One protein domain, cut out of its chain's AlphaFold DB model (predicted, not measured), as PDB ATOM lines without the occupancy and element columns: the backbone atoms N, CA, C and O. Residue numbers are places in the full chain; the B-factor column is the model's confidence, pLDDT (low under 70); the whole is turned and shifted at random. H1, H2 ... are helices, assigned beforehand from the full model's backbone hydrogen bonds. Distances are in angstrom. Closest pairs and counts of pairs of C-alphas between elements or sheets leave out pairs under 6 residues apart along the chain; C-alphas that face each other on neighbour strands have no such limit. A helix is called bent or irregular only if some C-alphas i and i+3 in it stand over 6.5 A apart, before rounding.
ATOM      1  N   TRP A   7      23.476  25.887 -11.973       97.31
ATOM      2  CA  TRP A   7      23.967  25.014 -10.904       97.31
ATOM      3  C   TRP A   7      24.375  23.622 -11.402       97.31
ATOM      4  O   TRP A   7      25.354  23.078 -10.893       97.31
ATOM      5  N   ARG A   8      23.707  23.072 -12.429       95.81
ATOM      6  CA  ARG A   8      24.092  21.791 -13.050       95.81
ATOM      7  C   ARG A   8      25.427  21.914 -13.785       95.81
ATOM      8  O   ARG A   8      26.295  21.058 -13.629       95.81
ATOM      9  N   VAL A   9      25.652  23.026 -14.496       97.19
ATOM     10  CA  VAL A   9      26.961  23.335 -15.111       97.19
ATOM     11  C   VAL A   9      28.059  23.374 -14.051       97.19
ATOM     12  O   VAL A   9      29.111  22.761 -14.221       97.19
ATOM     13  N   LYS A  10      27.810  24.057 -12.929       98.19
ATOM     14  CA  LYS A  10      28.769  24.156 -11.822       98.19
ATOM     15  C   LYS A  10      29.058  22.803 -11.173       98.19
ATOM     16  O   LYS A  10      30.209  22.521 -10.858       98.19
ATOM     17  N   GLN A  11      28.056  21.943 -11.028       97.62
ATOM     18  CA  GLN A  11      28.251  20.577 -10.537       97.62
ATOM     19  C   GLN A  11      29.108  19.735 -11.483       97.62
ATOM     20  O   GLN A  11      30.024  19.064 -11.012       97.62
ATOM     21  N   ARG A  12      28.881  19.823 -12.801       96.81
ATOM     22  CA  ARG A  12      29.731  19.152 -13.801       96.81
ATOM     23  C   ARG A  12      31.174  19.653 -13.766       96.81
ATOM     24  O   ARG A  12      32.094  18.845 -13.816       96.81
ATOM     25  N   GLN A  13      31.381  20.962 -13.618       98.25
ATOM     26  CA  GLN A  13      32.724  21.534 -13.455       98.25
ATOM     27  C   GLN A  13      33.408  21.003 -12.187       98.25
ATOM     28  O   GLN A  13      34.548  20.553 -12.243       98.25
ATOM     29  N   ALA A  14      32.705  20.990 -11.048       98.31
ATOM     30  CA  ALA A  14      33.235  20.416  -9.810       98.31
ATOM     31  C   ALA A  14      33.604  18.930  -9.967       98.31
ATOM     32  O   ALA A  14      34.627  18.499  -9.446       98.31
ATOM     33  N   ASP A  15      32.794  18.163 -10.697       98.06
ATOM     34  CA  ASP A  15      33.029  16.749 -10.988       98.06
ATOM     35  C   ASP A  15      34.286  16.520 -11.845       98.06
ATOM     36  O   ASP A  15      35.105  15.656 -11.535       98.06
ATOM     37  N   GLU A  16      34.499  17.340 -12.875       98.38
ATOM     38  CA  GLU A  16      35.727  17.318 -13.678       98.38
ATOM     39  C   GLU A  16      36.969  17.616 -12.827       98.38
ATOM     40  O   GLU A  16      37.944  16.859 -12.858       98.38
ATOM     41  N   HIS A  17      36.918  18.664 -11.997       98.50
ATOM     42  CA  HIS A  17      38.006  18.987 -11.072       98.50
ATOM     43  C   HIS A  17      38.255  17.867 -10.055       98.50
ATOM     44  O   HIS A  17      39.404  17.598  -9.710       98.50
ATOM     45  N   LEU A  18      37.207  17.175  -9.606       98.25
ATOM     46  CA  LEU A  18      37.319  16.069  -8.662       98.25
ATOM     47  C   LEU A  18      37.966  14.825  -9.286       98.25
ATOM     48  O   LEU A  18      38.796  14.190  -8.634       98.25
ATOM     49  N   ARG A  19      37.645  14.500 -10.549       98.25
ATOM     50  CA  ARG A  19      38.337  13.435 -11.299       98.25
ATOM     51  C   ARG A  19      39.822  13.747 -11.443       98.25
ATOM     52  O   ARG A  19      40.652  12.923 -11.069       98.25
ATOM     53  N   ARG A  20      40.147  14.970 -11.870       98.12
ATOM     54  CA  ARG A  20      41.535  15.432 -11.970       98.12
ATOM     55  C   ARG A  20      42.256  15.379 -10.623       98.12
ATOM     56  O   ARG A  20      43.393  14.933 -10.554       98.12
ATOM     57  N   PHE A  21      41.602  15.800  -9.539       98.00
ATOM     58  CA  PHE A  21      42.172  15.712  -8.194       98.00
ATOM     59  C   PHE A  21      42.511  14.267  -7.812       98.00
ATOM     60  O   PHE A  21      43.574  14.019  -7.249       98.00
ATOM     61  N   ALA A  22      41.623  13.314  -8.115       97.56
ATOM     62  CA  ALA A  22      41.857  11.900  -7.843       97.56
ATOM     63  C   ALA A  22      43.059  11.354  -8.633       97.56
ATOM     64  O   ALA A  22      43.903  10.668  -8.055       97.56
ATOM     65  N   GLU A  23      43.160  11.699  -9.919       98.00
ATOM     66  CA  GLU A  23      44.284  11.341 -10.791       98.00
ATOM     67  C   GLU A  23      45.608  11.927 -10.276       98.00
ATOM     68  O   GLU A  23      46.568  11.184 -10.060       98.00
ATOM     69  N   ASP A  24      45.641  13.229  -9.979       97.81
ATOM     70  CA  ASP A  24      46.836  13.921  -9.479       97.81
ATOM     71  C   ASP A  24      47.257  13.402  -8.089       97.81
ATOM     72  O   ASP A  24      48.450  13.315  -7.788       97.81
ATOM     73  N   CYS A  25      46.303  13.010  -7.235       96.25
ATOM     74  CA  CYS A  25      46.599  12.366  -5.953       96.25
ATOM     75  C   CYS A  25      47.243  10.989  -6.142       96.25
ATOM     76  O   CYS A  25      48.227  10.685  -5.465       96.25
ATOM     77  N   ALA A  26      46.697  10.159  -7.038       95.44
ATOM     78  CA  ALA A  26      47.247   8.838  -7.330       95.44
ATOM     79  C   ALA A  26      48.666   8.946  -7.908       95.44
ATOM     80  O   ALA A  26      49.566   8.213  -7.491       95.44
ATOM     81  N   GLU A  27      48.881   9.906  -8.806       96.81
ATOM     82  CA  GLU A  27      50.193  10.177  -9.380       96.81
ATOM     83  C   GLU A  27      51.189  10.664  -8.324       96.81
ATOM     84  O   GLU A  27      52.302  10.144  -8.248       96.81
ATOM     85  N   TYR A  28      50.790  11.595  -7.453       95.81
ATOM     86  CA  TYR A  28      51.632  12.050  -6.348       95.81
ATOM     87  C   TYR A  28      52.024  10.898  -5.412       95.81
ATOM     88  O   TYR A  28      53.207  10.736  -5.123       95.81
ATOM     89  N   VAL A  29      51.063  10.075  -4.973       94.31
ATOM     90  CA  VAL A  29      51.328   8.922  -4.090       94.31
ATOM     91  C   VAL A  29      52.360   7.982  -4.714       94.31
ATOM     92  O   VAL A  29      53.284   7.535  -4.032       94.31
ATOM     93  N   ARG A  30      52.239   7.729  -6.021       95.00
ATOM     94  CA  ARG A  30      53.146   6.871  -6.785       95.00
ATOM     95  C   ARG A  30      54.539   7.485  -6.949       95.00
ATOM     96  O   ARG A  30      55.531   6.805  -6.705       95.00
ATOM     97  N   VAL A  31      54.628   8.739  -7.394       96.25
ATOM     98  CA  VAL A  31      55.898   9.406  -7.734       96.25
ATOM     99  C   VAL A  31      56.687   9.801  -6.493       96.25
ATOM    100  O   VAL A  31      57.903   9.650  -6.484       96.25
ATOM    101  N   ALA A  32      56.015  10.274  -5.443       95.31
ATOM    102  CA  ALA A  32      56.655  10.645  -4.186       95.31
ATOM    103  C   ALA A  32      56.867   9.445  -3.249       95.31
ATOM    104  O   ALA A  32      57.199   9.659  -2.087       95.31
ATOM    105  N   ASN A  33      56.659   8.207  -3.723       94.19
ATOM    106  CA  ASN A  33      56.871   6.975  -2.959       94.19
ATOM    107  C   ASN A  33      56.226   7.031  -1.560       94.19
ATOM    108  O   ASN A  33      56.864   6.771  -0.534       94.19
ATOM    109  N   VAL A  34      54.964   7.471  -1.521       93.62
ATOM    110  CA  VAL A  34      54.248   7.717  -0.269       93.62
ATOM    111  C   VAL A  34      53.918   6.384   0.397       93.62
ATOM    112  O   VAL A  34      53.299   5.509  -0.206       93.62
ATOM    113  N   GLY A  35      54.276   6.241   1.670       91.56
ATOM    114  CA  GLY A  35      54.001   5.027   2.426       91.56
ATOM    115  C   GLY A  35      54.446   5.107   3.878       91.56
ATOM    116  O   GLY A  35      54.616   6.187   4.447       91.56
ATOM    117  N   LEU A  59      51.378  22.158  -4.211       94.62
ATOM    118  CA  LEU A  59      50.363  23.212  -4.040       94.62
ATOM    119  C   LEU A  59      49.248  23.158  -5.098       94.62
ATOM    120  O   LEU A  59      48.139  23.612  -4.822       94.62
ATOM    121  N   SER A  60      49.514  22.580  -6.274       96.75
ATOM    122  CA  SER A  60      48.519  22.382  -7.334       96.75
ATOM    123  C   SER A  60      47.317  21.556  -6.873       96.75
ATOM    124  O   SER A  60      46.199  21.867  -7.272       96.75
ATOM    125  N   LEU A  61      47.509  20.579  -5.978       97.62
ATOM    126  CA  LEU A  61      46.401  19.819  -5.389       97.62
ATOM    127  C   LEU A  61      45.452  20.730  -4.604       97.62
ATOM    128  O   LEU A  61      44.236  20.579  -4.689       97.62
ATOM    129  N   GLY A  62      46.004  21.703  -3.873       96.69
ATOM    130  CA  GLY A  62      45.216  22.678  -3.124       96.69
ATOM    131  C   GLY A  62      44.429  23.637  -4.017       96.69
ATOM    132  O   GLY A  62      43.287  23.955  -3.705       96.69
ATOM    133  N   ALA A  63      44.999  24.041  -5.155       97.44
ATOM    134  CA  ALA A  63      44.285  24.857  -6.138       97.44
ATOM    135  C   ALA A  63      43.077  24.106  -6.732       97.44
ATOM    136  O   ALA A  63      41.984  24.660  -6.796       97.44
ATOM    137  N   ILE A  64      43.244  22.820  -7.072       98.38
ATOM    138  CA  ILE A  64      42.142  21.988  -7.579       98.38
ATOM    139  C   ILE A  64      41.047  21.819  -6.512       98.38
ATOM    140  O   ILE A  64      39.862  21.880  -6.835       98.38
ATOM    141  N   ILE A  65      41.419  21.656  -5.234       98.31
ATOM    142  CA  ILE A  65      40.455  21.647  -4.122       98.31
ATOM    143  C   ILE A  65      39.645  22.950  -4.101       98.31
ATOM    144  O   ILE A  65      38.419  22.889  -4.012       98.31
ATOM    145  N   GLY A  66      40.303  24.108  -4.211       98.12
ATOM    146  CA  GLY A  66      39.638  25.411  -4.296       98.12
ATOM    147  C   GLY A  66      38.605  25.474  -5.424       98.12
ATOM    148  O   GLY A  66      37.445  25.823  -5.186       98.12
ATOM    149  N   ASP A  67      38.976  25.013  -6.622       98.56
ATOM    150  CA  ASP A  67      38.081  24.959  -7.786       98.56
ATOM    151  C   ASP A  67      36.852  24.060  -7.549       98.56
ATOM    152  O   ASP A  67      35.727  24.437  -7.900       98.56
ATOM    153  N   VAL A  68      37.028  22.896  -6.910       98.69
ATOM    154  CA  VAL A  68      35.909  22.020  -6.510       98.69
ATOM    155  C   VAL A  68      34.988  22.758  -5.537       98.69
ATOM    156  O   VAL A  68      33.784  22.866  -5.779       98.69
ATOM    157  N   LEU A  69      35.541  23.298  -4.446       98.62
ATOM    158  CA  LEU A  69      34.776  23.957  -3.383       98.62
ATOM    159  C   LEU A  69      33.983  25.156  -3.912       98.62
ATOM    160  O   LEU A  69      32.809  25.328  -3.576       98.62
ATOM    161  N   HIS A  70      34.601  25.977  -4.760       98.38
ATOM    162  CA  HIS A  70      33.965  27.163  -5.313       98.38
ATOM    163  C   HIS A  70      32.864  26.836  -6.314       98.38
ATOM    164  O   HIS A  70      31.810  27.476  -6.265       98.38
ATOM    165  N   ASN A  71      33.044  25.827  -7.166       98.75
ATOM    166  CA  ASN A  71      31.984  25.390  -8.067       98.75
ATOM    167  C   ASN A  71      30.798  24.792  -7.296       98.75
ATOM    168  O   ASN A  71      29.657  25.186  -7.538       98.75
ATOM    169  N   LEU A  72      31.052  23.941  -6.299       98.75
ATOM    170  CA  LEU A  72      30.006  23.391  -5.431       98.75
ATOM    171  C   LEU A  72      29.235  24.483  -4.673       98.75
ATOM    172  O   LEU A  72      28.004  24.490  -4.657       98.75
ATOM    173  N   ARG A  73      29.946  25.451  -4.083       98.50
ATOM    174  CA  ARG A  73      29.322  26.578  -3.379       98.50
ATOM    175  C   ARG A  73      28.487  27.443  -4.321       98.50
ATOM    176  O   ARG A  73      27.375  27.822  -3.953       98.50
ATOM    177  N   SER A  74      29.009  27.709  -5.518       98.50
ATOM    178  CA  SER A  74      28.327  28.495  -6.551       98.50
ATOM    179  C   SER A  74      27.086  27.787  -7.089       98.50
ATOM    180  O   SER A  74      26.117  28.455  -7.439       98.50
ATOM    181  N   ALA A  75      27.074  26.450  -7.133       98.56
ATOM    182  CA  ALA A  75      25.882  25.690  -7.498       98.56
ATOM    183  C   ALA A  75      24.735  25.954  -6.510       98.56
ATOM    184  O   ALA A  75      23.624  26.267  -6.929       98.56
ATOM    185  N   LEU A  76      25.019  25.935  -5.202       98.81
ATOM    186  CA  LEU A  76      24.032  26.280  -4.176       98.81
ATOM    187  C   LEU A  76      23.562  27.739  -4.291       98.81
ATOM    188  O   LEU A  76      22.369  28.012  -4.201       98.81
ATOM    189  N   ASP A  77      24.478  28.684  -4.515       98.62
ATOM    190  CA  ASP A  77      24.108  30.096  -4.702       98.62
ATOM    191  C   ASP A  77      23.232  30.313  -5.937       98.62
ATOM    192  O   ASP A  77      22.300  31.110  -5.900       98.62
ATOM    193  N   SER A  78      23.482  29.556  -7.004       98.44
ATOM    194  CA  SER A  78      22.692  29.635  -8.231       98.44
ATOM    195  C   SER A  78      21.256  29.142  -8.027       98.44
ATOM    196  O   SER A  78      20.339  29.766  -8.557       98.44
ATOM    197  N   VAL A  79      21.030  28.070  -7.246       98.31
ATOM    198  CA  VAL A  79      19.648  27.638  -6.941       98.31
ATOM    199  C   VAL A  79      18.934  28.637  -6.037       98.31
ATOM    200  O   VAL A  79      17.774  28.945  -6.282       98.31
ATOM    201  N   ALA A  80      19.630  29.205  -5.045       98.56
ATOM    202  CA  ALA A  80      19.066  30.242  -4.180       98.56
ATOM    203  C   ALA A  80      18.664  31.487  -4.988       98.56
ATOM    204  O   ALA A  80      17.589  32.046  -4.777       98.56
ATOM    205  N   TRP A  81      19.493  31.877  -5.960       98.50
ATOM    206  CA  TRP A  81      19.173  32.945  -6.903       98.50
ATOM    207  C   TRP A  81      17.918  32.663  -7.716       98.50
ATOM    208  O   TRP A  81      17.019  33.502  -7.728       98.50
ATOM    209  N   ALA A  82      17.830  31.489  -8.344       98.06
ATOM    210  CA  ALA A  82      16.652  31.107  -9.117       98.06
ATOM    211  C   ALA A  82      15.377  31.113  -8.257       98.06
ATOM    212  O   ALA A  82      14.347  31.633  -8.683       98.06
ATOM    213  N   THR A  83      15.459  30.631  -7.013       98.38
ATOM    214  CA  THR A  83      14.332  30.666  -6.073       98.38
ATOM    215  C   THR A  83      13.882  32.097  -5.768       98.38
ATOM    216  O   THR A  83      12.686  32.389  -5.789       98.38
ATOM    217  N   CYS A  84      14.816  33.014  -5.500       98.19
ATOM    218  CA  CYS A  84      14.483  34.419  -5.252       98.19
ATOM    219  C   CYS A  84      13.919  35.122  -6.492       98.19
ATOM    220  O   CYS A  84      13.040  35.970  -6.359       98.19
ATOM    221  N   GLU A  85      14.413  34.788  -7.684       97.06
ATOM    222  CA  GLU A  85      13.912  35.333  -8.947       97.06
ATOM    223  C   GLU A  85      12.466  34.889  -9.219       97.06
ATOM    224  O   GLU A  85      11.623  35.723  -9.559       97.06
ATOM    225  N   GLN A  86      12.145  33.614  -8.973       97.00
ATOM    226  CA  GLN A  86      10.781  33.081  -9.074       97.00
ATOM    227  C   GLN A  86       9.819  33.732  -8.068       97.00
ATOM    228  O   GLN A  86       8.643  33.926  -8.375       97.00
ATOM    229  N   ALA A  87      10.312  34.124  -6.889       96.81
ATOM    230  CA  ALA A  87       9.520  34.829  -5.879       96.81
ATOM    231  C   ALA A  87       9.153  36.277  -6.275       96.81
ATOM    232  O   ALA A  87       8.299  36.902  -5.639       96.81
ATOM    233  N   GLY A  88       9.772  36.827  -7.326       96.25
ATOM    234  CA  GLY A  88       9.396  38.095  -7.946       96.25
ATOM    235  C   GLY A  88      10.540  39.112  -8.066       96.25
ATOM    236  O   GLY A  88      11.679  38.846  -7.694       96.25
ATOM    237  N   PRO A  89      10.257  40.331  -8.570       96.19
ATOM    238  CA  PRO A  89      11.290  41.311  -8.911       96.19
ATOM    239  C   PRO A  89      12.159  41.716  -7.715       96.19
ATOM    240  O   PRO A  89      11.634  42.096  -6.668       96.19
ATOM    241  N   LEU A  90      13.481  41.719  -7.870       96.44
ATOM    242  CA  LEU A  90      14.437  42.043  -6.805       96.44
ATOM    243  C   LEU A  90      15.054  43.434  -6.999       96.44
ATOM    244  O   LEU A  90      15.318  43.866  -8.118       96.44
ATOM    245  N   THR A  91      15.337  44.132  -5.899       97.19
ATOM    246  CA  THR A  91      16.175  45.345  -5.937       97.19
ATOM    247  C   THR A  91      17.654  44.976  -6.089       97.19
ATOM    248  O   THR A  91      18.072  43.908  -5.643       97.19
ATOM    249  N   SER A  92      18.491  45.882  -6.606       96.62
ATOM    250  CA  SER A  92      19.943  45.641  -6.715       96.62
ATOM    251  C   SER A  92      20.598  45.324  -5.363       96.62
ATOM    252  O   SER A  92      21.502  44.495  -5.278       96.62
ATOM    253  N   LYS A  93      20.103  45.935  -4.275       96.56
ATOM    254  CA  LYS A  93      20.565  45.633  -2.914       96.56
ATOM    255  C   LYS A  93      20.229  44.196  -2.511       96.56
ATOM    256  O   LYS A  93      21.083  43.525  -1.944       96.56
ATOM    257  N   GLN A  94      19.017  43.725  -2.802       97.06
ATOM    258  CA  GLN A  94      18.616  42.339  -2.530       97.06
ATOM    259  C   GLN A  94      19.446  41.356  -3.353       97.06
ATOM    260  O   GLN A  94      20.018  40.442  -2.776       97.06
ATOM    261  N   GLN A  95      19.606  41.609  -4.655       96.62
ATOM    262  CA  GLN A  95      20.417  40.781  -5.552       96.62
ATOM    263  C   GLN A  95      21.833  40.547  -5.011       96.62
ATOM    264  O   GLN A  95      22.283  39.411  -4.925       96.62
ATOM    265  N   SER A  96      22.513  41.601  -4.547       95.88
ATOM    266  CA  SER A  96      23.884  41.488  -4.018       95.88
ATOM    267  C   SER A  96      24.031  40.632  -2.750       95.88
ATOM    268  O   SER A  96      25.149  40.272  -2.380       95.88
ATOM    269  N   ARG A  97      22.922  40.335  -2.062       96.75
ATOM    270  CA  ARG A  97      22.898  39.582  -0.800       96.75
ATOM    271  C   ARG A  97      22.467  38.131  -0.968       96.75
ATOM    272  O   ARG A  97      22.572  37.379  -0.003       96.75
ATOM    273  N   ILE A  98      21.993  37.748  -2.151       98.31
ATOM    274  CA  ILE A  98      21.512  36.394  -2.398       98.31
ATOM    275  C   ILE A  98      22.682  35.422  -2.355       98.31
ATOM    276  O   ILE A  98      23.605  35.501  -3.161       98.31
ATOM    277  N   TYR A  99      22.596  34.497  -1.409       97.25
ATOM    278  CA  TYR A  99      23.505  33.376  -1.232       97.25
ATOM    279  C   TYR A  99      22.714  32.230  -0.607       97.25
ATOM    280  O   TYR A  99      21.864  32.462   0.244       97.25
ATOM    281  N   CYS A 100      23.017  30.982  -0.939       98.38
ATOM    282  CA  CYS A 100      22.427  29.863  -0.210       98.38
ATOM    283  C   CYS A 100      22.893  29.907   1.258       98.38
ATOM    284  O   CYS A 100      24.109  29.899   1.501       98.38
ATOM    285  N   PRO A 101      21.983  30.019   2.241       98.12
ATOM    286  CA  PRO A 101      22.360  30.035   3.645       98.12
ATOM    287  C   PRO A 101      22.877  28.654   4.068       98.12
ATOM    288  O   PRO A 101      22.269  27.629   3.775       98.12
ATOM    289  N   ILE A 102      24.012  28.638   4.769       98.38
ATOM    290  CA  ILE A 102      24.545  27.458   5.457       98.38
ATOM    291  C   ILE A 102      24.983  27.932   6.838       98.38
ATOM    292  O   ILE A 102      25.934  28.708   6.946       98.38
ATOM    293  N   THR A 103      24.296  27.487   7.883       97.69
ATOM    294  CA  THR A 103      24.621  27.797   9.278       97.69
ATOM    295  C   THR A 103      24.839  26.507  10.060       97.69
ATOM    296  O   THR A 103      24.267  25.467   9.749       97.69
ATOM    297  N   THR A 104      25.686  26.550  11.088       97.06
ATOM    298  CA  THR A 104      25.851  25.442  12.051       97.06
ATOM    299  C   THR A 104      25.100  25.692  13.360       97.06
ATOM    300  O   THR A 104      25.140  24.866  14.263       97.06
ATOM    301  N   ASP A 105      24.376  26.810  13.429       95.88
ATOM    302  CA  ASP A 105      23.611  27.262  14.584       95.88
ATOM    303  C   ASP A 105      22.159  27.568  14.161       95.88
ATOM    304  O   ASP A 105      21.963  28.454  13.313       95.88
ATOM    305  N   PRO A 106      21.154  26.867  14.726       96.31
ATOM    306  CA  PRO A 106      19.743  27.108  14.425       96.31
ATOM    307  C   PRO A 106      19.288  28.523  14.776       96.31
ATOM    308  O   PRO A 106      18.448  29.080  14.074       96.31
ATOM    309  N   ALA A 107      19.874  29.153  15.802       96.62
ATOM    310  CA  ALA A 107      19.465  30.484  16.246       96.62
ATOM    311  C   ALA A 107      19.750  31.583  15.208       96.62
ATOM    312  O   ALA A 107      19.189  32.672  15.291       96.62
ATOM    313  N   LYS A 108      20.615  31.307  14.224       97.25
ATOM    314  CA  LYS A 108      20.955  32.242  13.141       97.25
ATOM    315  C   LYS A 108      20.083  32.078  11.903       97.25
ATOM    316  O   LYS A 108      20.222  32.866  10.973       97.25
ATOM    317  N   TRP A 109      19.240  31.047  11.854       97.50
ATOM    318  CA  TRP A 109      18.498  30.699  10.646       97.50
ATOM    319  C   TRP A 109      17.617  31.842  10.156       97.50
ATOM    320  O   TRP A 109      17.731  32.222   8.997       97.50
ATOM    321  N   ASP A 110      16.788  32.407  11.033       97.00
ATOM    322  CA  ASP A 110      15.777  33.387  10.629       97.00
ATOM    323  C   ASP A 110      16.421  34.650  10.032       97.00
ATOM    324  O   ASP A 110      16.030  35.095   8.953       97.00
ATOM    325  N   GLU A 111      17.476  35.172  10.672       96.94
ATOM    326  CA  GLU A 111      18.241  36.326  10.170       96.94
ATOM    327  C   GLU A 111      18.895  36.027   8.811       96.94
ATOM    328  O   GLU A 111      18.866  36.845   7.883       96.94
ATOM    329  N   GLU A 112      19.496  34.844   8.679       97.62
ATOM    330  CA  GLU A 112      20.210  34.440   7.471       97.62
ATOM    331  C   GLU A 112      19.255  34.174   6.303       97.62
ATOM    332  O   GLU A 112      19.533  34.592   5.176       97.62
ATOM    333  N   ALA A 113      18.113  33.536   6.561       97.50
ATOM    334  CA  ALA A 113      17.072  33.290   5.573       97.50
ATOM    335  C   ALA A 113      16.445  34.607   5.096       97.50
ATOM    336  O   ALA A 113      16.405  34.848   3.891       97.50
ATOM    337  N   GLU A 114      16.055  35.512   6.001       95.88
ATOM    338  CA  GLU A 114      15.492  36.816   5.625       95.88
ATOM    339  C   GLU A 114      16.487  37.643   4.791       95.88
ATOM    340  O   GLU A 114      16.131  38.270   3.787       95.88
ATOM    341  N   GLY A 115      17.761  37.631   5.190       96.88
ATOM    342  CA  GLY A 115      18.808  38.408   4.541       96.88
ATOM    343  C   GLY A 115      19.243  37.869   3.178       96.88
ATOM    344  O   GLY A 115      19.590  38.674   2.305       96.88
ATOM    345  N   LYS A 116      19.273  36.542   3.009       98.31
ATOM    346  CA  LYS A 116      19.855  35.871   1.836       98.31
ATOM    347  C   LYS A 116      18.829  35.249   0.889       98.31
ATOM    348  O   LYS A 116      19.168  35.019  -0.269       98.31
ATOM    349  N   LEU A 117      17.596  35.026   1.343       98.38
ATOM    350  CA  LEU A 117      16.476  34.505   0.553       98.38
ATOM    351  C   LEU A 117      15.307  35.513   0.524       98.38
ATOM    352  O   LEU A 117      14.178  35.180   0.896       98.38
ATOM    353  N   PRO A 118      15.536  36.771   0.098       97.88
ATOM    354  CA  PRO A 118      14.501  37.797   0.130       97.88
ATOM    355  C   PRO A 118      13.279  37.384  -0.698       97.88
ATOM    356  O   PRO A 118      13.420  36.904  -1.821       97.88
ATOM    357  N   LYS A 119      12.083  37.658  -0.159       96.62
ATOM    358  CA  LYS A 119      10.762  37.416  -0.780       96.62
ATOM    359  C   LYS A 119      10.364  35.951  -0.978       96.62
ATOM    360  O   LYS A 119       9.233  35.711  -1.382       96.62
ATOM    361  N   VAL A 120      11.247  34.998  -0.694       98.00
ATOM    362  CA  VAL A 120      10.941  33.569  -0.821       98.00
ATOM    363  C   VAL A 120       9.838  33.196   0.165       98.00
ATOM    364  O   VAL A 120       9.915  33.576   1.334       98.00
ATOM    365  N   ASP A 121       8.823  32.471  -0.308       97.56
ATOM    366  CA  ASP A 121       7.708  32.001   0.519       97.56
ATOM    367  C   ASP A 121       8.213  31.162   1.713       97.56
ATOM    368  O   ASP A 121       9.137  30.361   1.528       97.56
ATOM    369  N   PRO A 122       7.641  31.298   2.925       97.44
ATOM    370  CA  PRO A 122       8.065  30.520   4.089       97.44
ATOM    371  C   PRO A 122       8.086  29.000   3.864       97.44
ATOM    372  O   PRO A 122       8.987  28.331   4.370       97.44
ATOM    373  N   ALA A 123       7.162  28.442   3.074       97.00
ATOM    374  CA  ALA A 123       7.153  27.016   2.746       97.00
ATOM    375  C   ALA A 123       8.368  26.612   1.894       97.00
ATOM    376  O   ALA A 123       8.926  25.532   2.079       97.00
ATOM    377  N   HIS A 124       8.834  27.490   1.002       97.75
ATOM    378  CA  HIS A 124      10.058  27.264   0.233       97.75
ATOM    379  C   HIS A 124      11.317  27.514   1.074       97.75
ATOM    380  O   HIS A 124      12.299  26.790   0.927       97.75
ATOM    381  N   GLN A 125      11.304  28.486   1.994       98.12
ATOM    382  CA  GLN A 125      12.408  28.681   2.945       98.12
ATOM    383  C   GLN A 125      12.604  27.452   3.838       98.12
ATOM    384  O   GLN A 125      13.741  27.075   4.117       98.12
ATOM    385  N   GLU A 126      11.519  26.783   4.226       97.94
ATOM    386  CA  GLU A 126      11.567  25.535   4.987       97.94
ATOM    387  C   GLU A 126      12.328  24.424   4.243       97.94
ATOM    388  O   GLU A 126      13.064  23.655   4.862       97.94
ATOM    389  N   VAL A 127      12.264  24.379   2.905       98.19
ATOM    390  CA  VAL A 127      13.097  23.460   2.112       98.19
ATOM    391  C   VAL A 127      14.582  23.748   2.343       98.19
ATOM    392  O   VAL A 127      15.342  22.816   2.591       98.19
ATOM    393  N   PHE A 128      15.006  25.017   2.348       98.44
ATOM    394  CA  PHE A 128      16.394  25.388   2.658       98.44
ATOM    395  C   PHE A 128      16.762  25.159   4.133       98.44
ATOM    396  O   PHE A 128      17.914  24.810   4.417       98.44
ATOM    397  N   ARG A 129      15.809  25.307   5.068       98.31
ATOM    398  CA  ARG A 129      16.004  25.006   6.498       98.31
ATOM    399  C   ARG A 129      16.347  23.531   6.701       98.31
ATOM    400  O   ARG A 129      17.295  23.209   7.410       98.31
ATOM    401  N   ARG A 130      15.643  22.635   6.005       98.00
ATOM    402  CA  ARG A 130      15.872  21.177   6.048       98.00
ATOM    403  C   ARG A 130      17.241  20.744   5.537       98.00
ATOM    404  O   ARG A 130      17.702  19.651   5.859       98.00
ATOM    405  N   LEU A 131      17.892  21.589   4.738       97.81
ATOM    406  CA  LEU A 131      19.250  21.359   4.247       97.81
ATOM    407  C   LEU A 131      20.321  21.785   5.259       97.81
ATOM    408  O   LEU A 131      21.503  21.517   5.038       97.81
ATOM    409  N   GLN A 132      19.953  22.474   6.343       98.19
ATOM    410  CA  GLN A 132      20.941  23.004   7.267       98.19
ATOM    411  C   GLN A 132      21.637  21.879   8.053       98.19
ATOM    412  O   GLN A 132      20.977  20.948   8.517       98.19
ATOM    413  N   PRO A 133      22.962  21.986   8.273       98.06
ATOM    414  CA  PRO A 133      23.765  21.027   9.033       98.06
ATOM    415  C   PRO A 133      23.205  20.553  10.379       98.06
ATOM    416  O   PRO A 133      23.514  19.449  10.812       98.06
ATOM    417  N   TRP A 134      22.431  21.396  11.063       97.44
ATOM    418  CA  TRP A 134      21.873  21.137  12.392       97.44
ATOM    419  C   TRP A 134      20.425  20.631  12.371       97.44
ATOM    420  O   TRP A 134      19.905  20.300  13.434       97.44
ATOM    421  N   PHE A 135      19.762  20.572  11.209       97.19
ATOM    422  CA  PHE A 135      18.323  20.297  11.123       97.19
ATOM    423  C   PHE A 135      17.952  18.948  11.755       97.19
ATOM    424  O   PHE A 135      17.123  18.882  12.657       97.19
ATOM    425  N   TRP A 136      18.632  17.868  11.363       93.94
ATOM    426  CA  TRP A 136      18.336  16.533  11.897       93.94
ATOM    427  C   TRP A 136      18.737  16.364  13.368       93.94
ATOM    428  O   TRP A 136      18.092  15.601  14.086       93.94
ATOM    429  N   ASP A 137      19.741  17.110  13.841       94.12
ATOM    430  CA  ASP A 137      20.103  17.167  15.264       94.12
ATOM    431  C   ASP A 137      18.998  17.859  16.095       94.12
ATOM    432  O   ASP A 137      18.817  17.560  17.276       94.12
ATOM    433  N   GLU A 138      18.274  18.821  15.517       94.56
ATOM    434  CA  GLU A 138      17.110  19.476  16.132       94.56
ATOM    435  C   GLU A 138      15.884  18.552  16.135       94.56
ATOM    436  O   GLU A 138      15.308  18.324  17.201       94.56
ATOM    437  N   GLU A 139      15.552  17.937  14.996       94.88
ATOM    438  CA  GLU A 139      14.432  16.992  14.872       94.88
ATOM    439  C   GLU A 139      14.577  15.795  15.823       94.88
ATOM    440  O   GLU A 139      13.653  15.442  16.558       94.88
ATOM    441  N   ALA A 140      15.767  15.194  15.882       93.31
ATOM    442  CA  ALA A 140      16.039  14.088  16.793       93.31
ATOM    443  C   ALA A 140      15.870  14.508  18.265       93.31
ATOM    444  O   ALA A 140      15.268  13.770  19.051       93.31
ATOM    445  N   ARG A 141      16.312  15.720  18.640       94.31
ATOM    446  CA  ARG A 141      16.092  16.269  19.989       94.31
ATOM    447  C   ARG A 141      14.614  16.493  20.291       94.31
ATOM    448  O   ARG A 141      14.185  16.177  21.400       94.31
ATOM    449  N   ALA A 142      13.836  16.989  19.330       95.12
ATOM    450  CA  ALA A 142      12.391  17.164  19.479       95.12
ATOM    451  C   ALA A 142      11.666  15.828  19.725       95.12
ATOM    452  O   ALA A 142      10.685  15.780  20.466       95.12
ATOM    453  N   LEU A 143      12.197  14.730  19.180       96.62
ATOM    454  CA  LEU A 143      11.719  13.362  19.407       96.62
ATOM    455  C   LEU A 143      12.290  12.700  20.676       96.62
ATOM    456  O   LEU A 143      12.017  11.528  20.933       96.62
ATOM    457  N   GLY A 144      13.089  13.416  21.475       96.81
ATOM    458  CA  GLY A 144      13.719  12.882  22.684       96.81
ATOM    459  C   GLY A 144      14.863  11.896  22.418       96.81
ATOM    460  O   GLY A 144      15.284  11.189  23.335       96.81
ATOM    461  N   VAL A 145      15.381  11.837  21.189       96.00
ATOM    462  CA  VAL A 145      16.546  11.019  20.838       96.00
ATOM    463  C   VAL A 145      17.813  11.736  21.325       96.00
ATOM    464  O   VAL A 145      18.007  12.911  21.009       96.00
ATOM    465  N   PRO A 146      18.700  11.073  22.091       94.50
ATOM    466  CA  PRO A 146      19.991  11.648  22.454       94.50
ATOM    467  C   PRO A 146      20.839  11.927  21.208       94.50
ATOM    468  O   PRO A 146      21.099  11.022  20.417       94.50
ATOM    469  N   VAL A 147      21.303  13.169  21.055       92.00
ATOM    470  CA  VAL A 147      22.117  13.606  19.912       92.00
ATOM    471  C   VAL A 147      23.494  14.049  20.385       92.00
ATOM    472  O   VAL A 147      23.618  14.810  21.346       92.00
ATOM    473  N   VAL A 148      24.530  13.609  19.675       91.06
ATOM    474  CA  VAL A 148      25.875  14.183  19.775       91.06
ATOM    475  C   VAL A 148      25.985  15.271  18.703       91.06
ATOM    476  O   VAL A 148      25.915  14.920  17.525       91.06
ATOM    477  N   PRO A 149      26.150  16.560  19.065       88.75
ATOM    478  CA  PRO A 149      26.196  17.645  18.089       88.75
ATOM    479  C   PRO A 149      27.236  17.387  16.999       88.75
ATOM    480  O   PRO A 149      28.413  17.152  17.293       88.75
ATOM    481  N   SER A 150      26.800  17.425  15.740       89.94
ATOM    482  CA  SER A 150      27.650  17.055  14.603       89.94
ATOM    483  C   SER A 150      27.579  18.023  13.420       89.94
ATOM    484  O   SER A 150      28.251  17.796  12.412       89.94
ATOM    485  N   ALA A 151      26.864  19.143  13.567       93.94
ATOM    486  CA  ALA A 151      26.672  20.152  12.523       93.94
ATOM    487  C   ALA A 151      27.982  20.606  11.845       93.94
ATOM    488  O   ALA A 151      28.053  20.664  10.621       93.94
ATOM    489  N   ASP A 152      29.063  20.839  12.598       92.19
ATOM    490  CA  ASP A 152      30.362  21.252  12.029       92.19
ATOM    491  C   ASP A 152      31.043  20.170  11.167       92.19
ATOM    492  O   ASP A 152      31.939  20.463  10.366       92.19
ATOM    493  N   LYS A 153      30.629  18.907  11.325       91.25
ATOM    494  CA  LYS A 153      31.114  17.756  10.554       91.25
ATOM    495  C   LYS A 153      30.257  17.484   9.318       91.25
ATOM    496  O   LYS A 153      30.673  16.692   8.472       91.25
ATOM    497  N   HIS A 154      29.095  18.128   9.200       95.56
ATOM    498  CA  HIS A 154      28.216  17.989   8.046       95.56
ATOM    499  C   HIS A 154      28.935  18.442   6.765       95.56
ATOM    500  O   HIS A 154      29.594  19.492   6.783       95.56
ATOM    501  N   PRO A 155      28.800  17.733   5.628       97.00
ATOM    502  CA  PRO A 155      29.510  18.097   4.404       97.00
ATOM    503  C   PRO A 155      29.245  19.537   3.941       97.00
ATOM    504  O   PRO A 155      30.188  20.230   3.571       97.00
ATOM    505  N   LEU A 156      28.015  20.053   4.057       98.31
ATOM    506  CA  LEU A 156      27.725  21.459   3.719       98.31
ATOM    507  C   LEU A 156      28.428  22.468   4.642       98.31
ATOM    508  O   LEU A 156      28.912  23.495   4.166       98.31
ATOM    509  N   ALA A 157      28.545  22.178   5.942       97.69
ATOM    510  CA  ALA A 157      29.288  23.032   6.871       97.69
ATOM    511  C   ALA A 157      30.788  23.023   6.547       97.69
ATOM    512  O   ALA A 157      31.435  24.074   6.500       97.69
ATOM    513  N   ARG A 158      31.336  21.835   6.258       96.62
ATOM    514  CA  ARG A 158      32.732  21.656   5.838       96.62
ATOM    515  C   ARG A 158      33.015  22.400   4.534       96.62
ATOM    516  O   ARG A 158      33.985  23.154   4.492       96.62
ATOM    517  N   LEU A 159      32.145  22.263   3.529       98.06
ATOM    518  CA  LEU A 159      32.195  22.998   2.263       98.06
ATOM    519  C   LEU A 159      32.208  24.506   2.507       98.06
ATOM    520  O   LEU A 159      33.102  25.196   2.025       98.06
ATOM    521  N   HIS A 160      31.247  25.015   3.283       97.69
ATOM    522  CA  HIS A 160      31.141  26.439   3.583       97.69
ATOM    523  C   HIS A 160      32.427  26.977   4.223       97.69
ATOM    524  O   HIS A 160      32.982  27.984   3.782       97.69
ATOM    525  N   ARG A 161      32.942  26.272   5.234       96.56
ATOM    526  CA  ARG A 161      34.163  26.661   5.938       96.56
ATOM    527  C   ARG A 161      35.392  26.614   5.031       96.56
ATOM    528  O   ARG A 161      36.173  27.560   5.041       96.56
ATOM    529  N   LEU A 162      35.577  25.541   4.263       96.38
ATOM    530  CA  LEU A 162      36.744  25.381   3.391       96.38
ATOM    531  C   LEU A 162      36.721  26.362   2.215       96.38
ATOM    532  O   LEU A 162      37.756  26.946   1.921       96.38
ATOM    533  N   ALA A 163      35.559  26.619   1.612       97.12
ATOM    534  CA  ALA A 163      35.418  27.637   0.572       97.12
ATOM    535  C   ALA A 163      35.730  29.049   1.104       97.12
ATOM    536  O   ALA A 163      36.305  29.869   0.394       97.12
ATOM    537  N   ASN A 164      35.386  29.350   2.363       95.81
ATOM    538  CA  ASN A 164      35.776  30.612   2.997       95.81
ATOM    539  C   ASN A 164      37.281  30.679   3.295       95.81
ATOM    540  O   ASN A 164      37.872  31.752   3.186       95.81
ATOM    541  N   ILE A 165      37.899  29.554   3.673       95.12
ATOM    542  CA  ILE A 165      39.352  29.468   3.848       95.12
ATOM    543  C   ILE A 165      40.045  29.728   2.508       95.12
ATOM    544  O   ILE A 165      40.911  30.596   2.476       95.12
ATOM    545  N   ASP A 166      39.616  29.067   1.426       96.12
ATOM    546  CA  ASP A 166      40.222  29.166   0.089       96.12
ATOM    547  C   ASP A 166      40.311  30.602  -0.434       96.12
ATOM    548  O   ASP A 166      41.368  31.035  -0.890       96.12
ATOM    549  N   ARG A 167      39.266  31.410  -0.206       90.94
ATOM    550  CA  ARG A 167      39.252  32.849  -0.548       90.94
ATOM    551  C   ARG A 167      40.431  33.640   0.012       90.94
ATOM    552  O   ARG A 167      40.761  34.704  -0.510       90.94
ATOM    553  N   HIS A 168      41.020  33.178   1.110       91.31
ATOM    554  CA  HIS A 168      42.119  33.854   1.789       91.31
ATOM    555  C   HIS A 168      43.404  33.018   1.837       91.31
ATOM    556  O   HIS A 168      44.476  33.577   2.081       91.31
ATOM    557  N   ARG A 169      43.310  31.690   1.691       90.94
ATOM    558  CA  ARG A 169      44.386  30.713   1.898       90.94
ATOM    559  C   ARG A 169      44.082  29.414   1.159       90.94
ATOM    560  O   ARG A 169      43.059  28.807   1.429       90.94
ATOM    561  N   VAL A 170      45.029  28.903   0.378       90.81
ATOM    562  CA  VAL A 170      44.877  27.619  -0.326       90.81
ATOM    563  C   VAL A 170      44.688  26.453   0.671       90.81
ATOM    564  O   VAL A 170      45.577  26.229   1.503       90.81
ATOM    565  N   PRO A 171      43.578  25.683   0.610       90.25
ATOM    566  CA  PRO A 171      43.382  24.465   1.379       90.25
ATOM    567  C   PRO A 171      44.401  23.431   0.922       90.25
ATOM    568  O   PRO A 171      44.325  22.892  -0.177       90.25
ATOM    569  N   ARG A 240      39.156   9.225   6.391       85.69
ATOM    570  CA  ARG A 240      38.594  10.048   5.319       85.69
ATOM    571  C   ARG A 240      39.726  10.769   4.606       85.69
ATOM    572  O   ARG A 240      40.352  11.670   5.162       85.69
ATOM    573  N   SER A 241      39.985  10.362   3.368       92.81
ATOM    574  CA  SER A 241      40.866  11.116   2.482       92.81
ATOM    575  C   SER A 241      40.218  12.446   2.080       92.81
ATOM    576  O   SER A 241      39.001  12.620   2.161       92.81
ATOM    577  N   ALA A 242      41.029  13.382   1.593       95.06
ATOM    578  CA  ALA A 242      40.570  14.624   0.992       95.06
ATOM    579  C   ALA A 242      39.591  14.352  -0.156       95.06
ATOM    580  O   ALA A 242      38.557  15.005  -0.244       95.06
ATOM    581  N   LEU A 243      39.874  13.333  -0.978       95.81
ATOM    582  CA  LEU A 243      38.985  12.900  -2.055       95.81
ATOM    583  C   LEU A 243      37.621  12.460  -1.508       95.81
ATOM    584  O   LEU A 243      36.594  12.927  -1.993       95.81
ATOM    585  N   HIS A 244      37.609  11.627  -0.465       94.50
ATOM    586  CA  HIS A 244      36.372  11.173   0.170       94.50
ATOM    587  C   HIS A 244      35.564  12.339   0.760       94.50
ATOM    588  O   HIS A 244      34.346  12.396   0.600       94.50
ATOM    589  N   GLU A 245      36.225  13.297   1.420       95.56
ATOM    590  CA  GLU A 245      35.559  14.499   1.933       95.56
ATOM    591  C   GLU A 245      34.939  15.346   0.813       95.56
ATOM    592  O   GLU A 245      33.784  15.755   0.929       95.56
ATOM    593  N   LEU A 246      35.671  15.595  -0.277       97.75
ATOM    594  CA  LEU A 246      35.163  16.356  -1.422       97.75
ATOM    595  C   LEU A 246      33.988  15.648  -2.104       97.75
ATOM    596  O   LEU A 246      33.003  16.299  -2.450       97.75
ATOM    597  N   GLN A 247      34.055  14.322  -2.248       97.62
ATOM    598  CA  GLN A 247      32.951  13.508  -2.762       97.62
ATOM    599  C   GLN A 247      31.716  13.623  -1.865       97.62
ATOM    600  O   GLN A 247      30.618  13.845  -2.369       97.62
ATOM    601  N   ALA A 248      31.876  13.551  -0.541       96.19
ATOM    602  CA  ALA A 248      30.764  13.742   0.389       96.19
ATOM    603  C   ALA A 248      30.133  15.142   0.257       96.19
ATOM    604  O   ALA A 248      28.910  15.271   0.271       96.19
ATOM    605  N   MET A 249      30.945  16.192   0.074       98.25
ATOM    606  CA  MET A 249      30.445  17.551  -0.184       98.25
ATOM    607  C   MET A 249      29.692  17.643  -1.512       98.25
ATOM    608  O   MET A 249      28.617  18.234  -1.556       98.25
ATOM    609  N   GLN A 250      30.231  17.050  -2.581       98.44
ATOM    610  CA  GLN A 250      29.588  17.012  -3.895       98.44
ATOM    611  C   GLN A 250      28.223  16.319  -3.819       98.44
ATOM    612  O   GLN A 250      27.238  16.869  -4.310       98.44
ATOM    613  N   GLN A 251      28.144  15.154  -3.170       97.31
ATOM    614  CA  GLN A 251      26.893  14.406  -3.032       97.31
ATOM    615  C   GLN A 251      25.833  15.189  -2.251       97.31
ATOM    616  O   GLN A 251      24.689  15.275  -2.698       97.31
ATOM    617  N   GLU A 252      26.204  15.829  -1.138       98.06
ATOM    618  CA  GLU A 252      25.256  16.660  -0.386       98.06
ATOM    619  C   GLU A 252      24.818  17.907  -1.163       98.06
ATOM    620  O   GLU A 252      23.654  18.292  -1.089       98.06
ATOM    621  N   VAL A 253      25.696  18.518  -1.966       98.44
ATOM    622  CA  VAL A 253      25.316  19.638  -2.844       98.44
ATOM    623  C   VAL A 253      24.342  19.184  -3.924       98.44
ATOM    624  O   VAL A 253      23.333  19.849  -4.131       98.44
ATOM    625  N   ILE A 254      24.605  18.053  -4.582       96.94
ATOM    626  CA  ILE A 254      23.706  17.477  -5.589       96.94
ATOM    627  C   ILE A 254      22.340  17.173  -4.967       96.94
ATOM    628  O   ILE A 254      21.305  17.529  -5.530       96.94
ATOM    629  N   ARG A 255      22.317  16.549  -3.783       96.00
ATOM    630  CA  ARG A 255      21.084  16.280  -3.035       96.00
ATOM    631  C   ARG A 255      20.334  17.574  -2.708       96.00
ATOM    632  O   ARG A 255      19.131  17.652  -2.946       96.00
ATOM    633  N   ALA A 256      21.040  18.579  -2.193       97.62
ATOM    634  CA  ALA A 256      20.478  19.870  -1.821       97.62
ATOM    635  C   ALA A 256      19.863  20.602  -3.020       97.62
ATOM    636  O   ALA A 256      18.702  21.004  -2.959       97.62
ATOM    637  N   THR A 257      20.596  20.734  -4.130       97.50
ATOM    638  CA  THR A 257      20.066  21.401  -5.327       97.50
ATOM    639  C   THR A 257      18.894  20.638  -5.920       97.50
ATOM    640  O   THR A 257      17.914  21.269  -6.287       97.50
ATOM    641  N   ARG A 258      18.944  19.298  -5.967       94.31
ATOM    642  CA  ARG A 258      17.829  18.476  -6.466       94.31
ATOM    643  C   ARG A 258      16.571  18.662  -5.626       94.31
ATOM    644  O   ARG A 258      15.478  18.751  -6.170       94.31
ATOM    645  N   ARG A 259      16.715  18.766  -4.301       95.38
ATOM    646  CA  ARG A 259      15.575  19.038  -3.422       95.38
ATOM    647  C   ARG A 259      14.926  20.384  -3.746       95.38
ATOM    648  O   ARG A 259      13.708  20.451  -3.822       95.38
ATOM    649  N   VAL A 260      15.725  21.424  -3.986       97.06
ATOM    650  CA  VAL A 260      15.225  22.752  -4.385       97.06
ATOM    651  C   VAL A 260      14.623  22.728  -5.796       97.06
ATOM    652  O   VAL A 260      13.572  23.320  -6.018       97.06
ATOM    653  N   GLU A 261      15.239  22.016  -6.745       95.25
ATOM    654  CA  GLU A 261      14.696  21.827  -8.099       95.25
ATOM    655  C   GLU A 261      13.276  21.253  -8.071       95.25
ATOM    656  O   GLU A 261      12.415  21.721  -8.810       95.25
ATOM    657  N   ILE A 262      13.048  20.248  -7.223       93.62
ATOM    658  CA  ILE A 262      11.776  19.531  -7.129       93.62
ATOM    659  C   ILE A 262      10.752  20.319  -6.310       93.62
ATOM    660  O   ILE A 262       9.660  20.589  -6.795       93.62
ATOM    661  N   ASP A 263      11.103  20.692  -5.079       94.69
ATOM    662  CA  ASP A 263      10.128  21.206  -4.111       94.69
ATOM    663  C   ASP A 263       9.825  22.701  -4.281       94.69
ATOM    664  O   ASP A 263       8.861  23.190  -3.699       94.69
ATOM    665  N   VAL A 264      10.684  23.447  -4.987       95.94
ATOM    666  CA  VAL A 264      10.617  24.917  -5.033       95.94
ATOM    667  C   VAL A 264      10.545  25.432  -6.463       95.94
ATOM    668  O   VAL A 264       9.685  26.246  -6.794       95.94
ATOM    669  N   LEU A 265      11.471  24.982  -7.311       95.31
ATOM    670  CA  LEU A 265      11.570  25.460  -8.690       95.31
ATOM    671  C   LEU A 265      10.660  24.694  -9.654       95.31
ATOM    672  O   LEU A 265      10.540  25.097 -10.809       95.31
TER     673      LEU A 265
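What this domain is: This is residues 7 to 35, 59 to 171 and 240 to 265 of the 331 residues of an uncharacterized protein of Marmoricola pocheonensis (UniProt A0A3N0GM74). Three long helices, H1, H2 and H8, lie side by side as a bundle, and H7 crosses H2 and H8 on one side. Short helices H3 to H6 and their links gather loosely about the end where H2 and H8 finish, with H6 far from the bundle. The 168 printed residues, with eight named helices, H1 to H8 in chain order, and no named strand, are all helix in class. The whole is compact, radius of gyration of the C-alphas 17.4 A, spanning 55 by 43 by 29 A.

Where its parts are: Find C-alpha 7 at (23.967, 25.014, -10.904); from there H1 runs to residue 31, 35.7 A. H2, residues 59 to 86, runs 41.1 A. Next come H3, residues 92 to 95, H4, 106 to 116, H5, 122 to 130, H6, 135 to 142, and H7, 155 to 166. H4 is irregular: C-alphas 107 and 110 are 7.3 A apart. H8, residues 242 to 263, runs 31.6 A to C-alpha 263 at (10.128, 21.206, -4.111).

How they stand to each other: Start at the hub, H8. It touches H1, closest C-alphas Ala 22 and Leu 243, 6.5 A, at a shallow tilt of 11 degrees, opposite ways. It touches H2, closest C-alphas Leu 76 and Thr 257, 6.4 A, the same way. H1 and H2 touch at Trp 7 and Ala 75, their closest C-alphas, 4.0 A. Residues 155 to 159 of H7 touch H8, closest C-alphas Pro 155 and Met 249, 4.7 A, at a steep tilt of 65 degrees. H5 touches residues 259 to 263 of H8, closest C-alphas Val 127 and Val 260, 6.9 A. H3, H4 and H6 touch no helix. Every O i to N i+4 pair is within hydrogen-bond range in H1, H2, H6, H7 and H8, against 5 of 7 in H4 and 3 of 5 in H5; H3 is too short for one.

The domain as a whole: Residues 29 to 35 stand free. Cuts leave C-alphas 35 and 59 19.6 A apart, and 171 and 240 15.7 A. The link from H6 to H7 is long. No printed residue is under 70 in pLDDT.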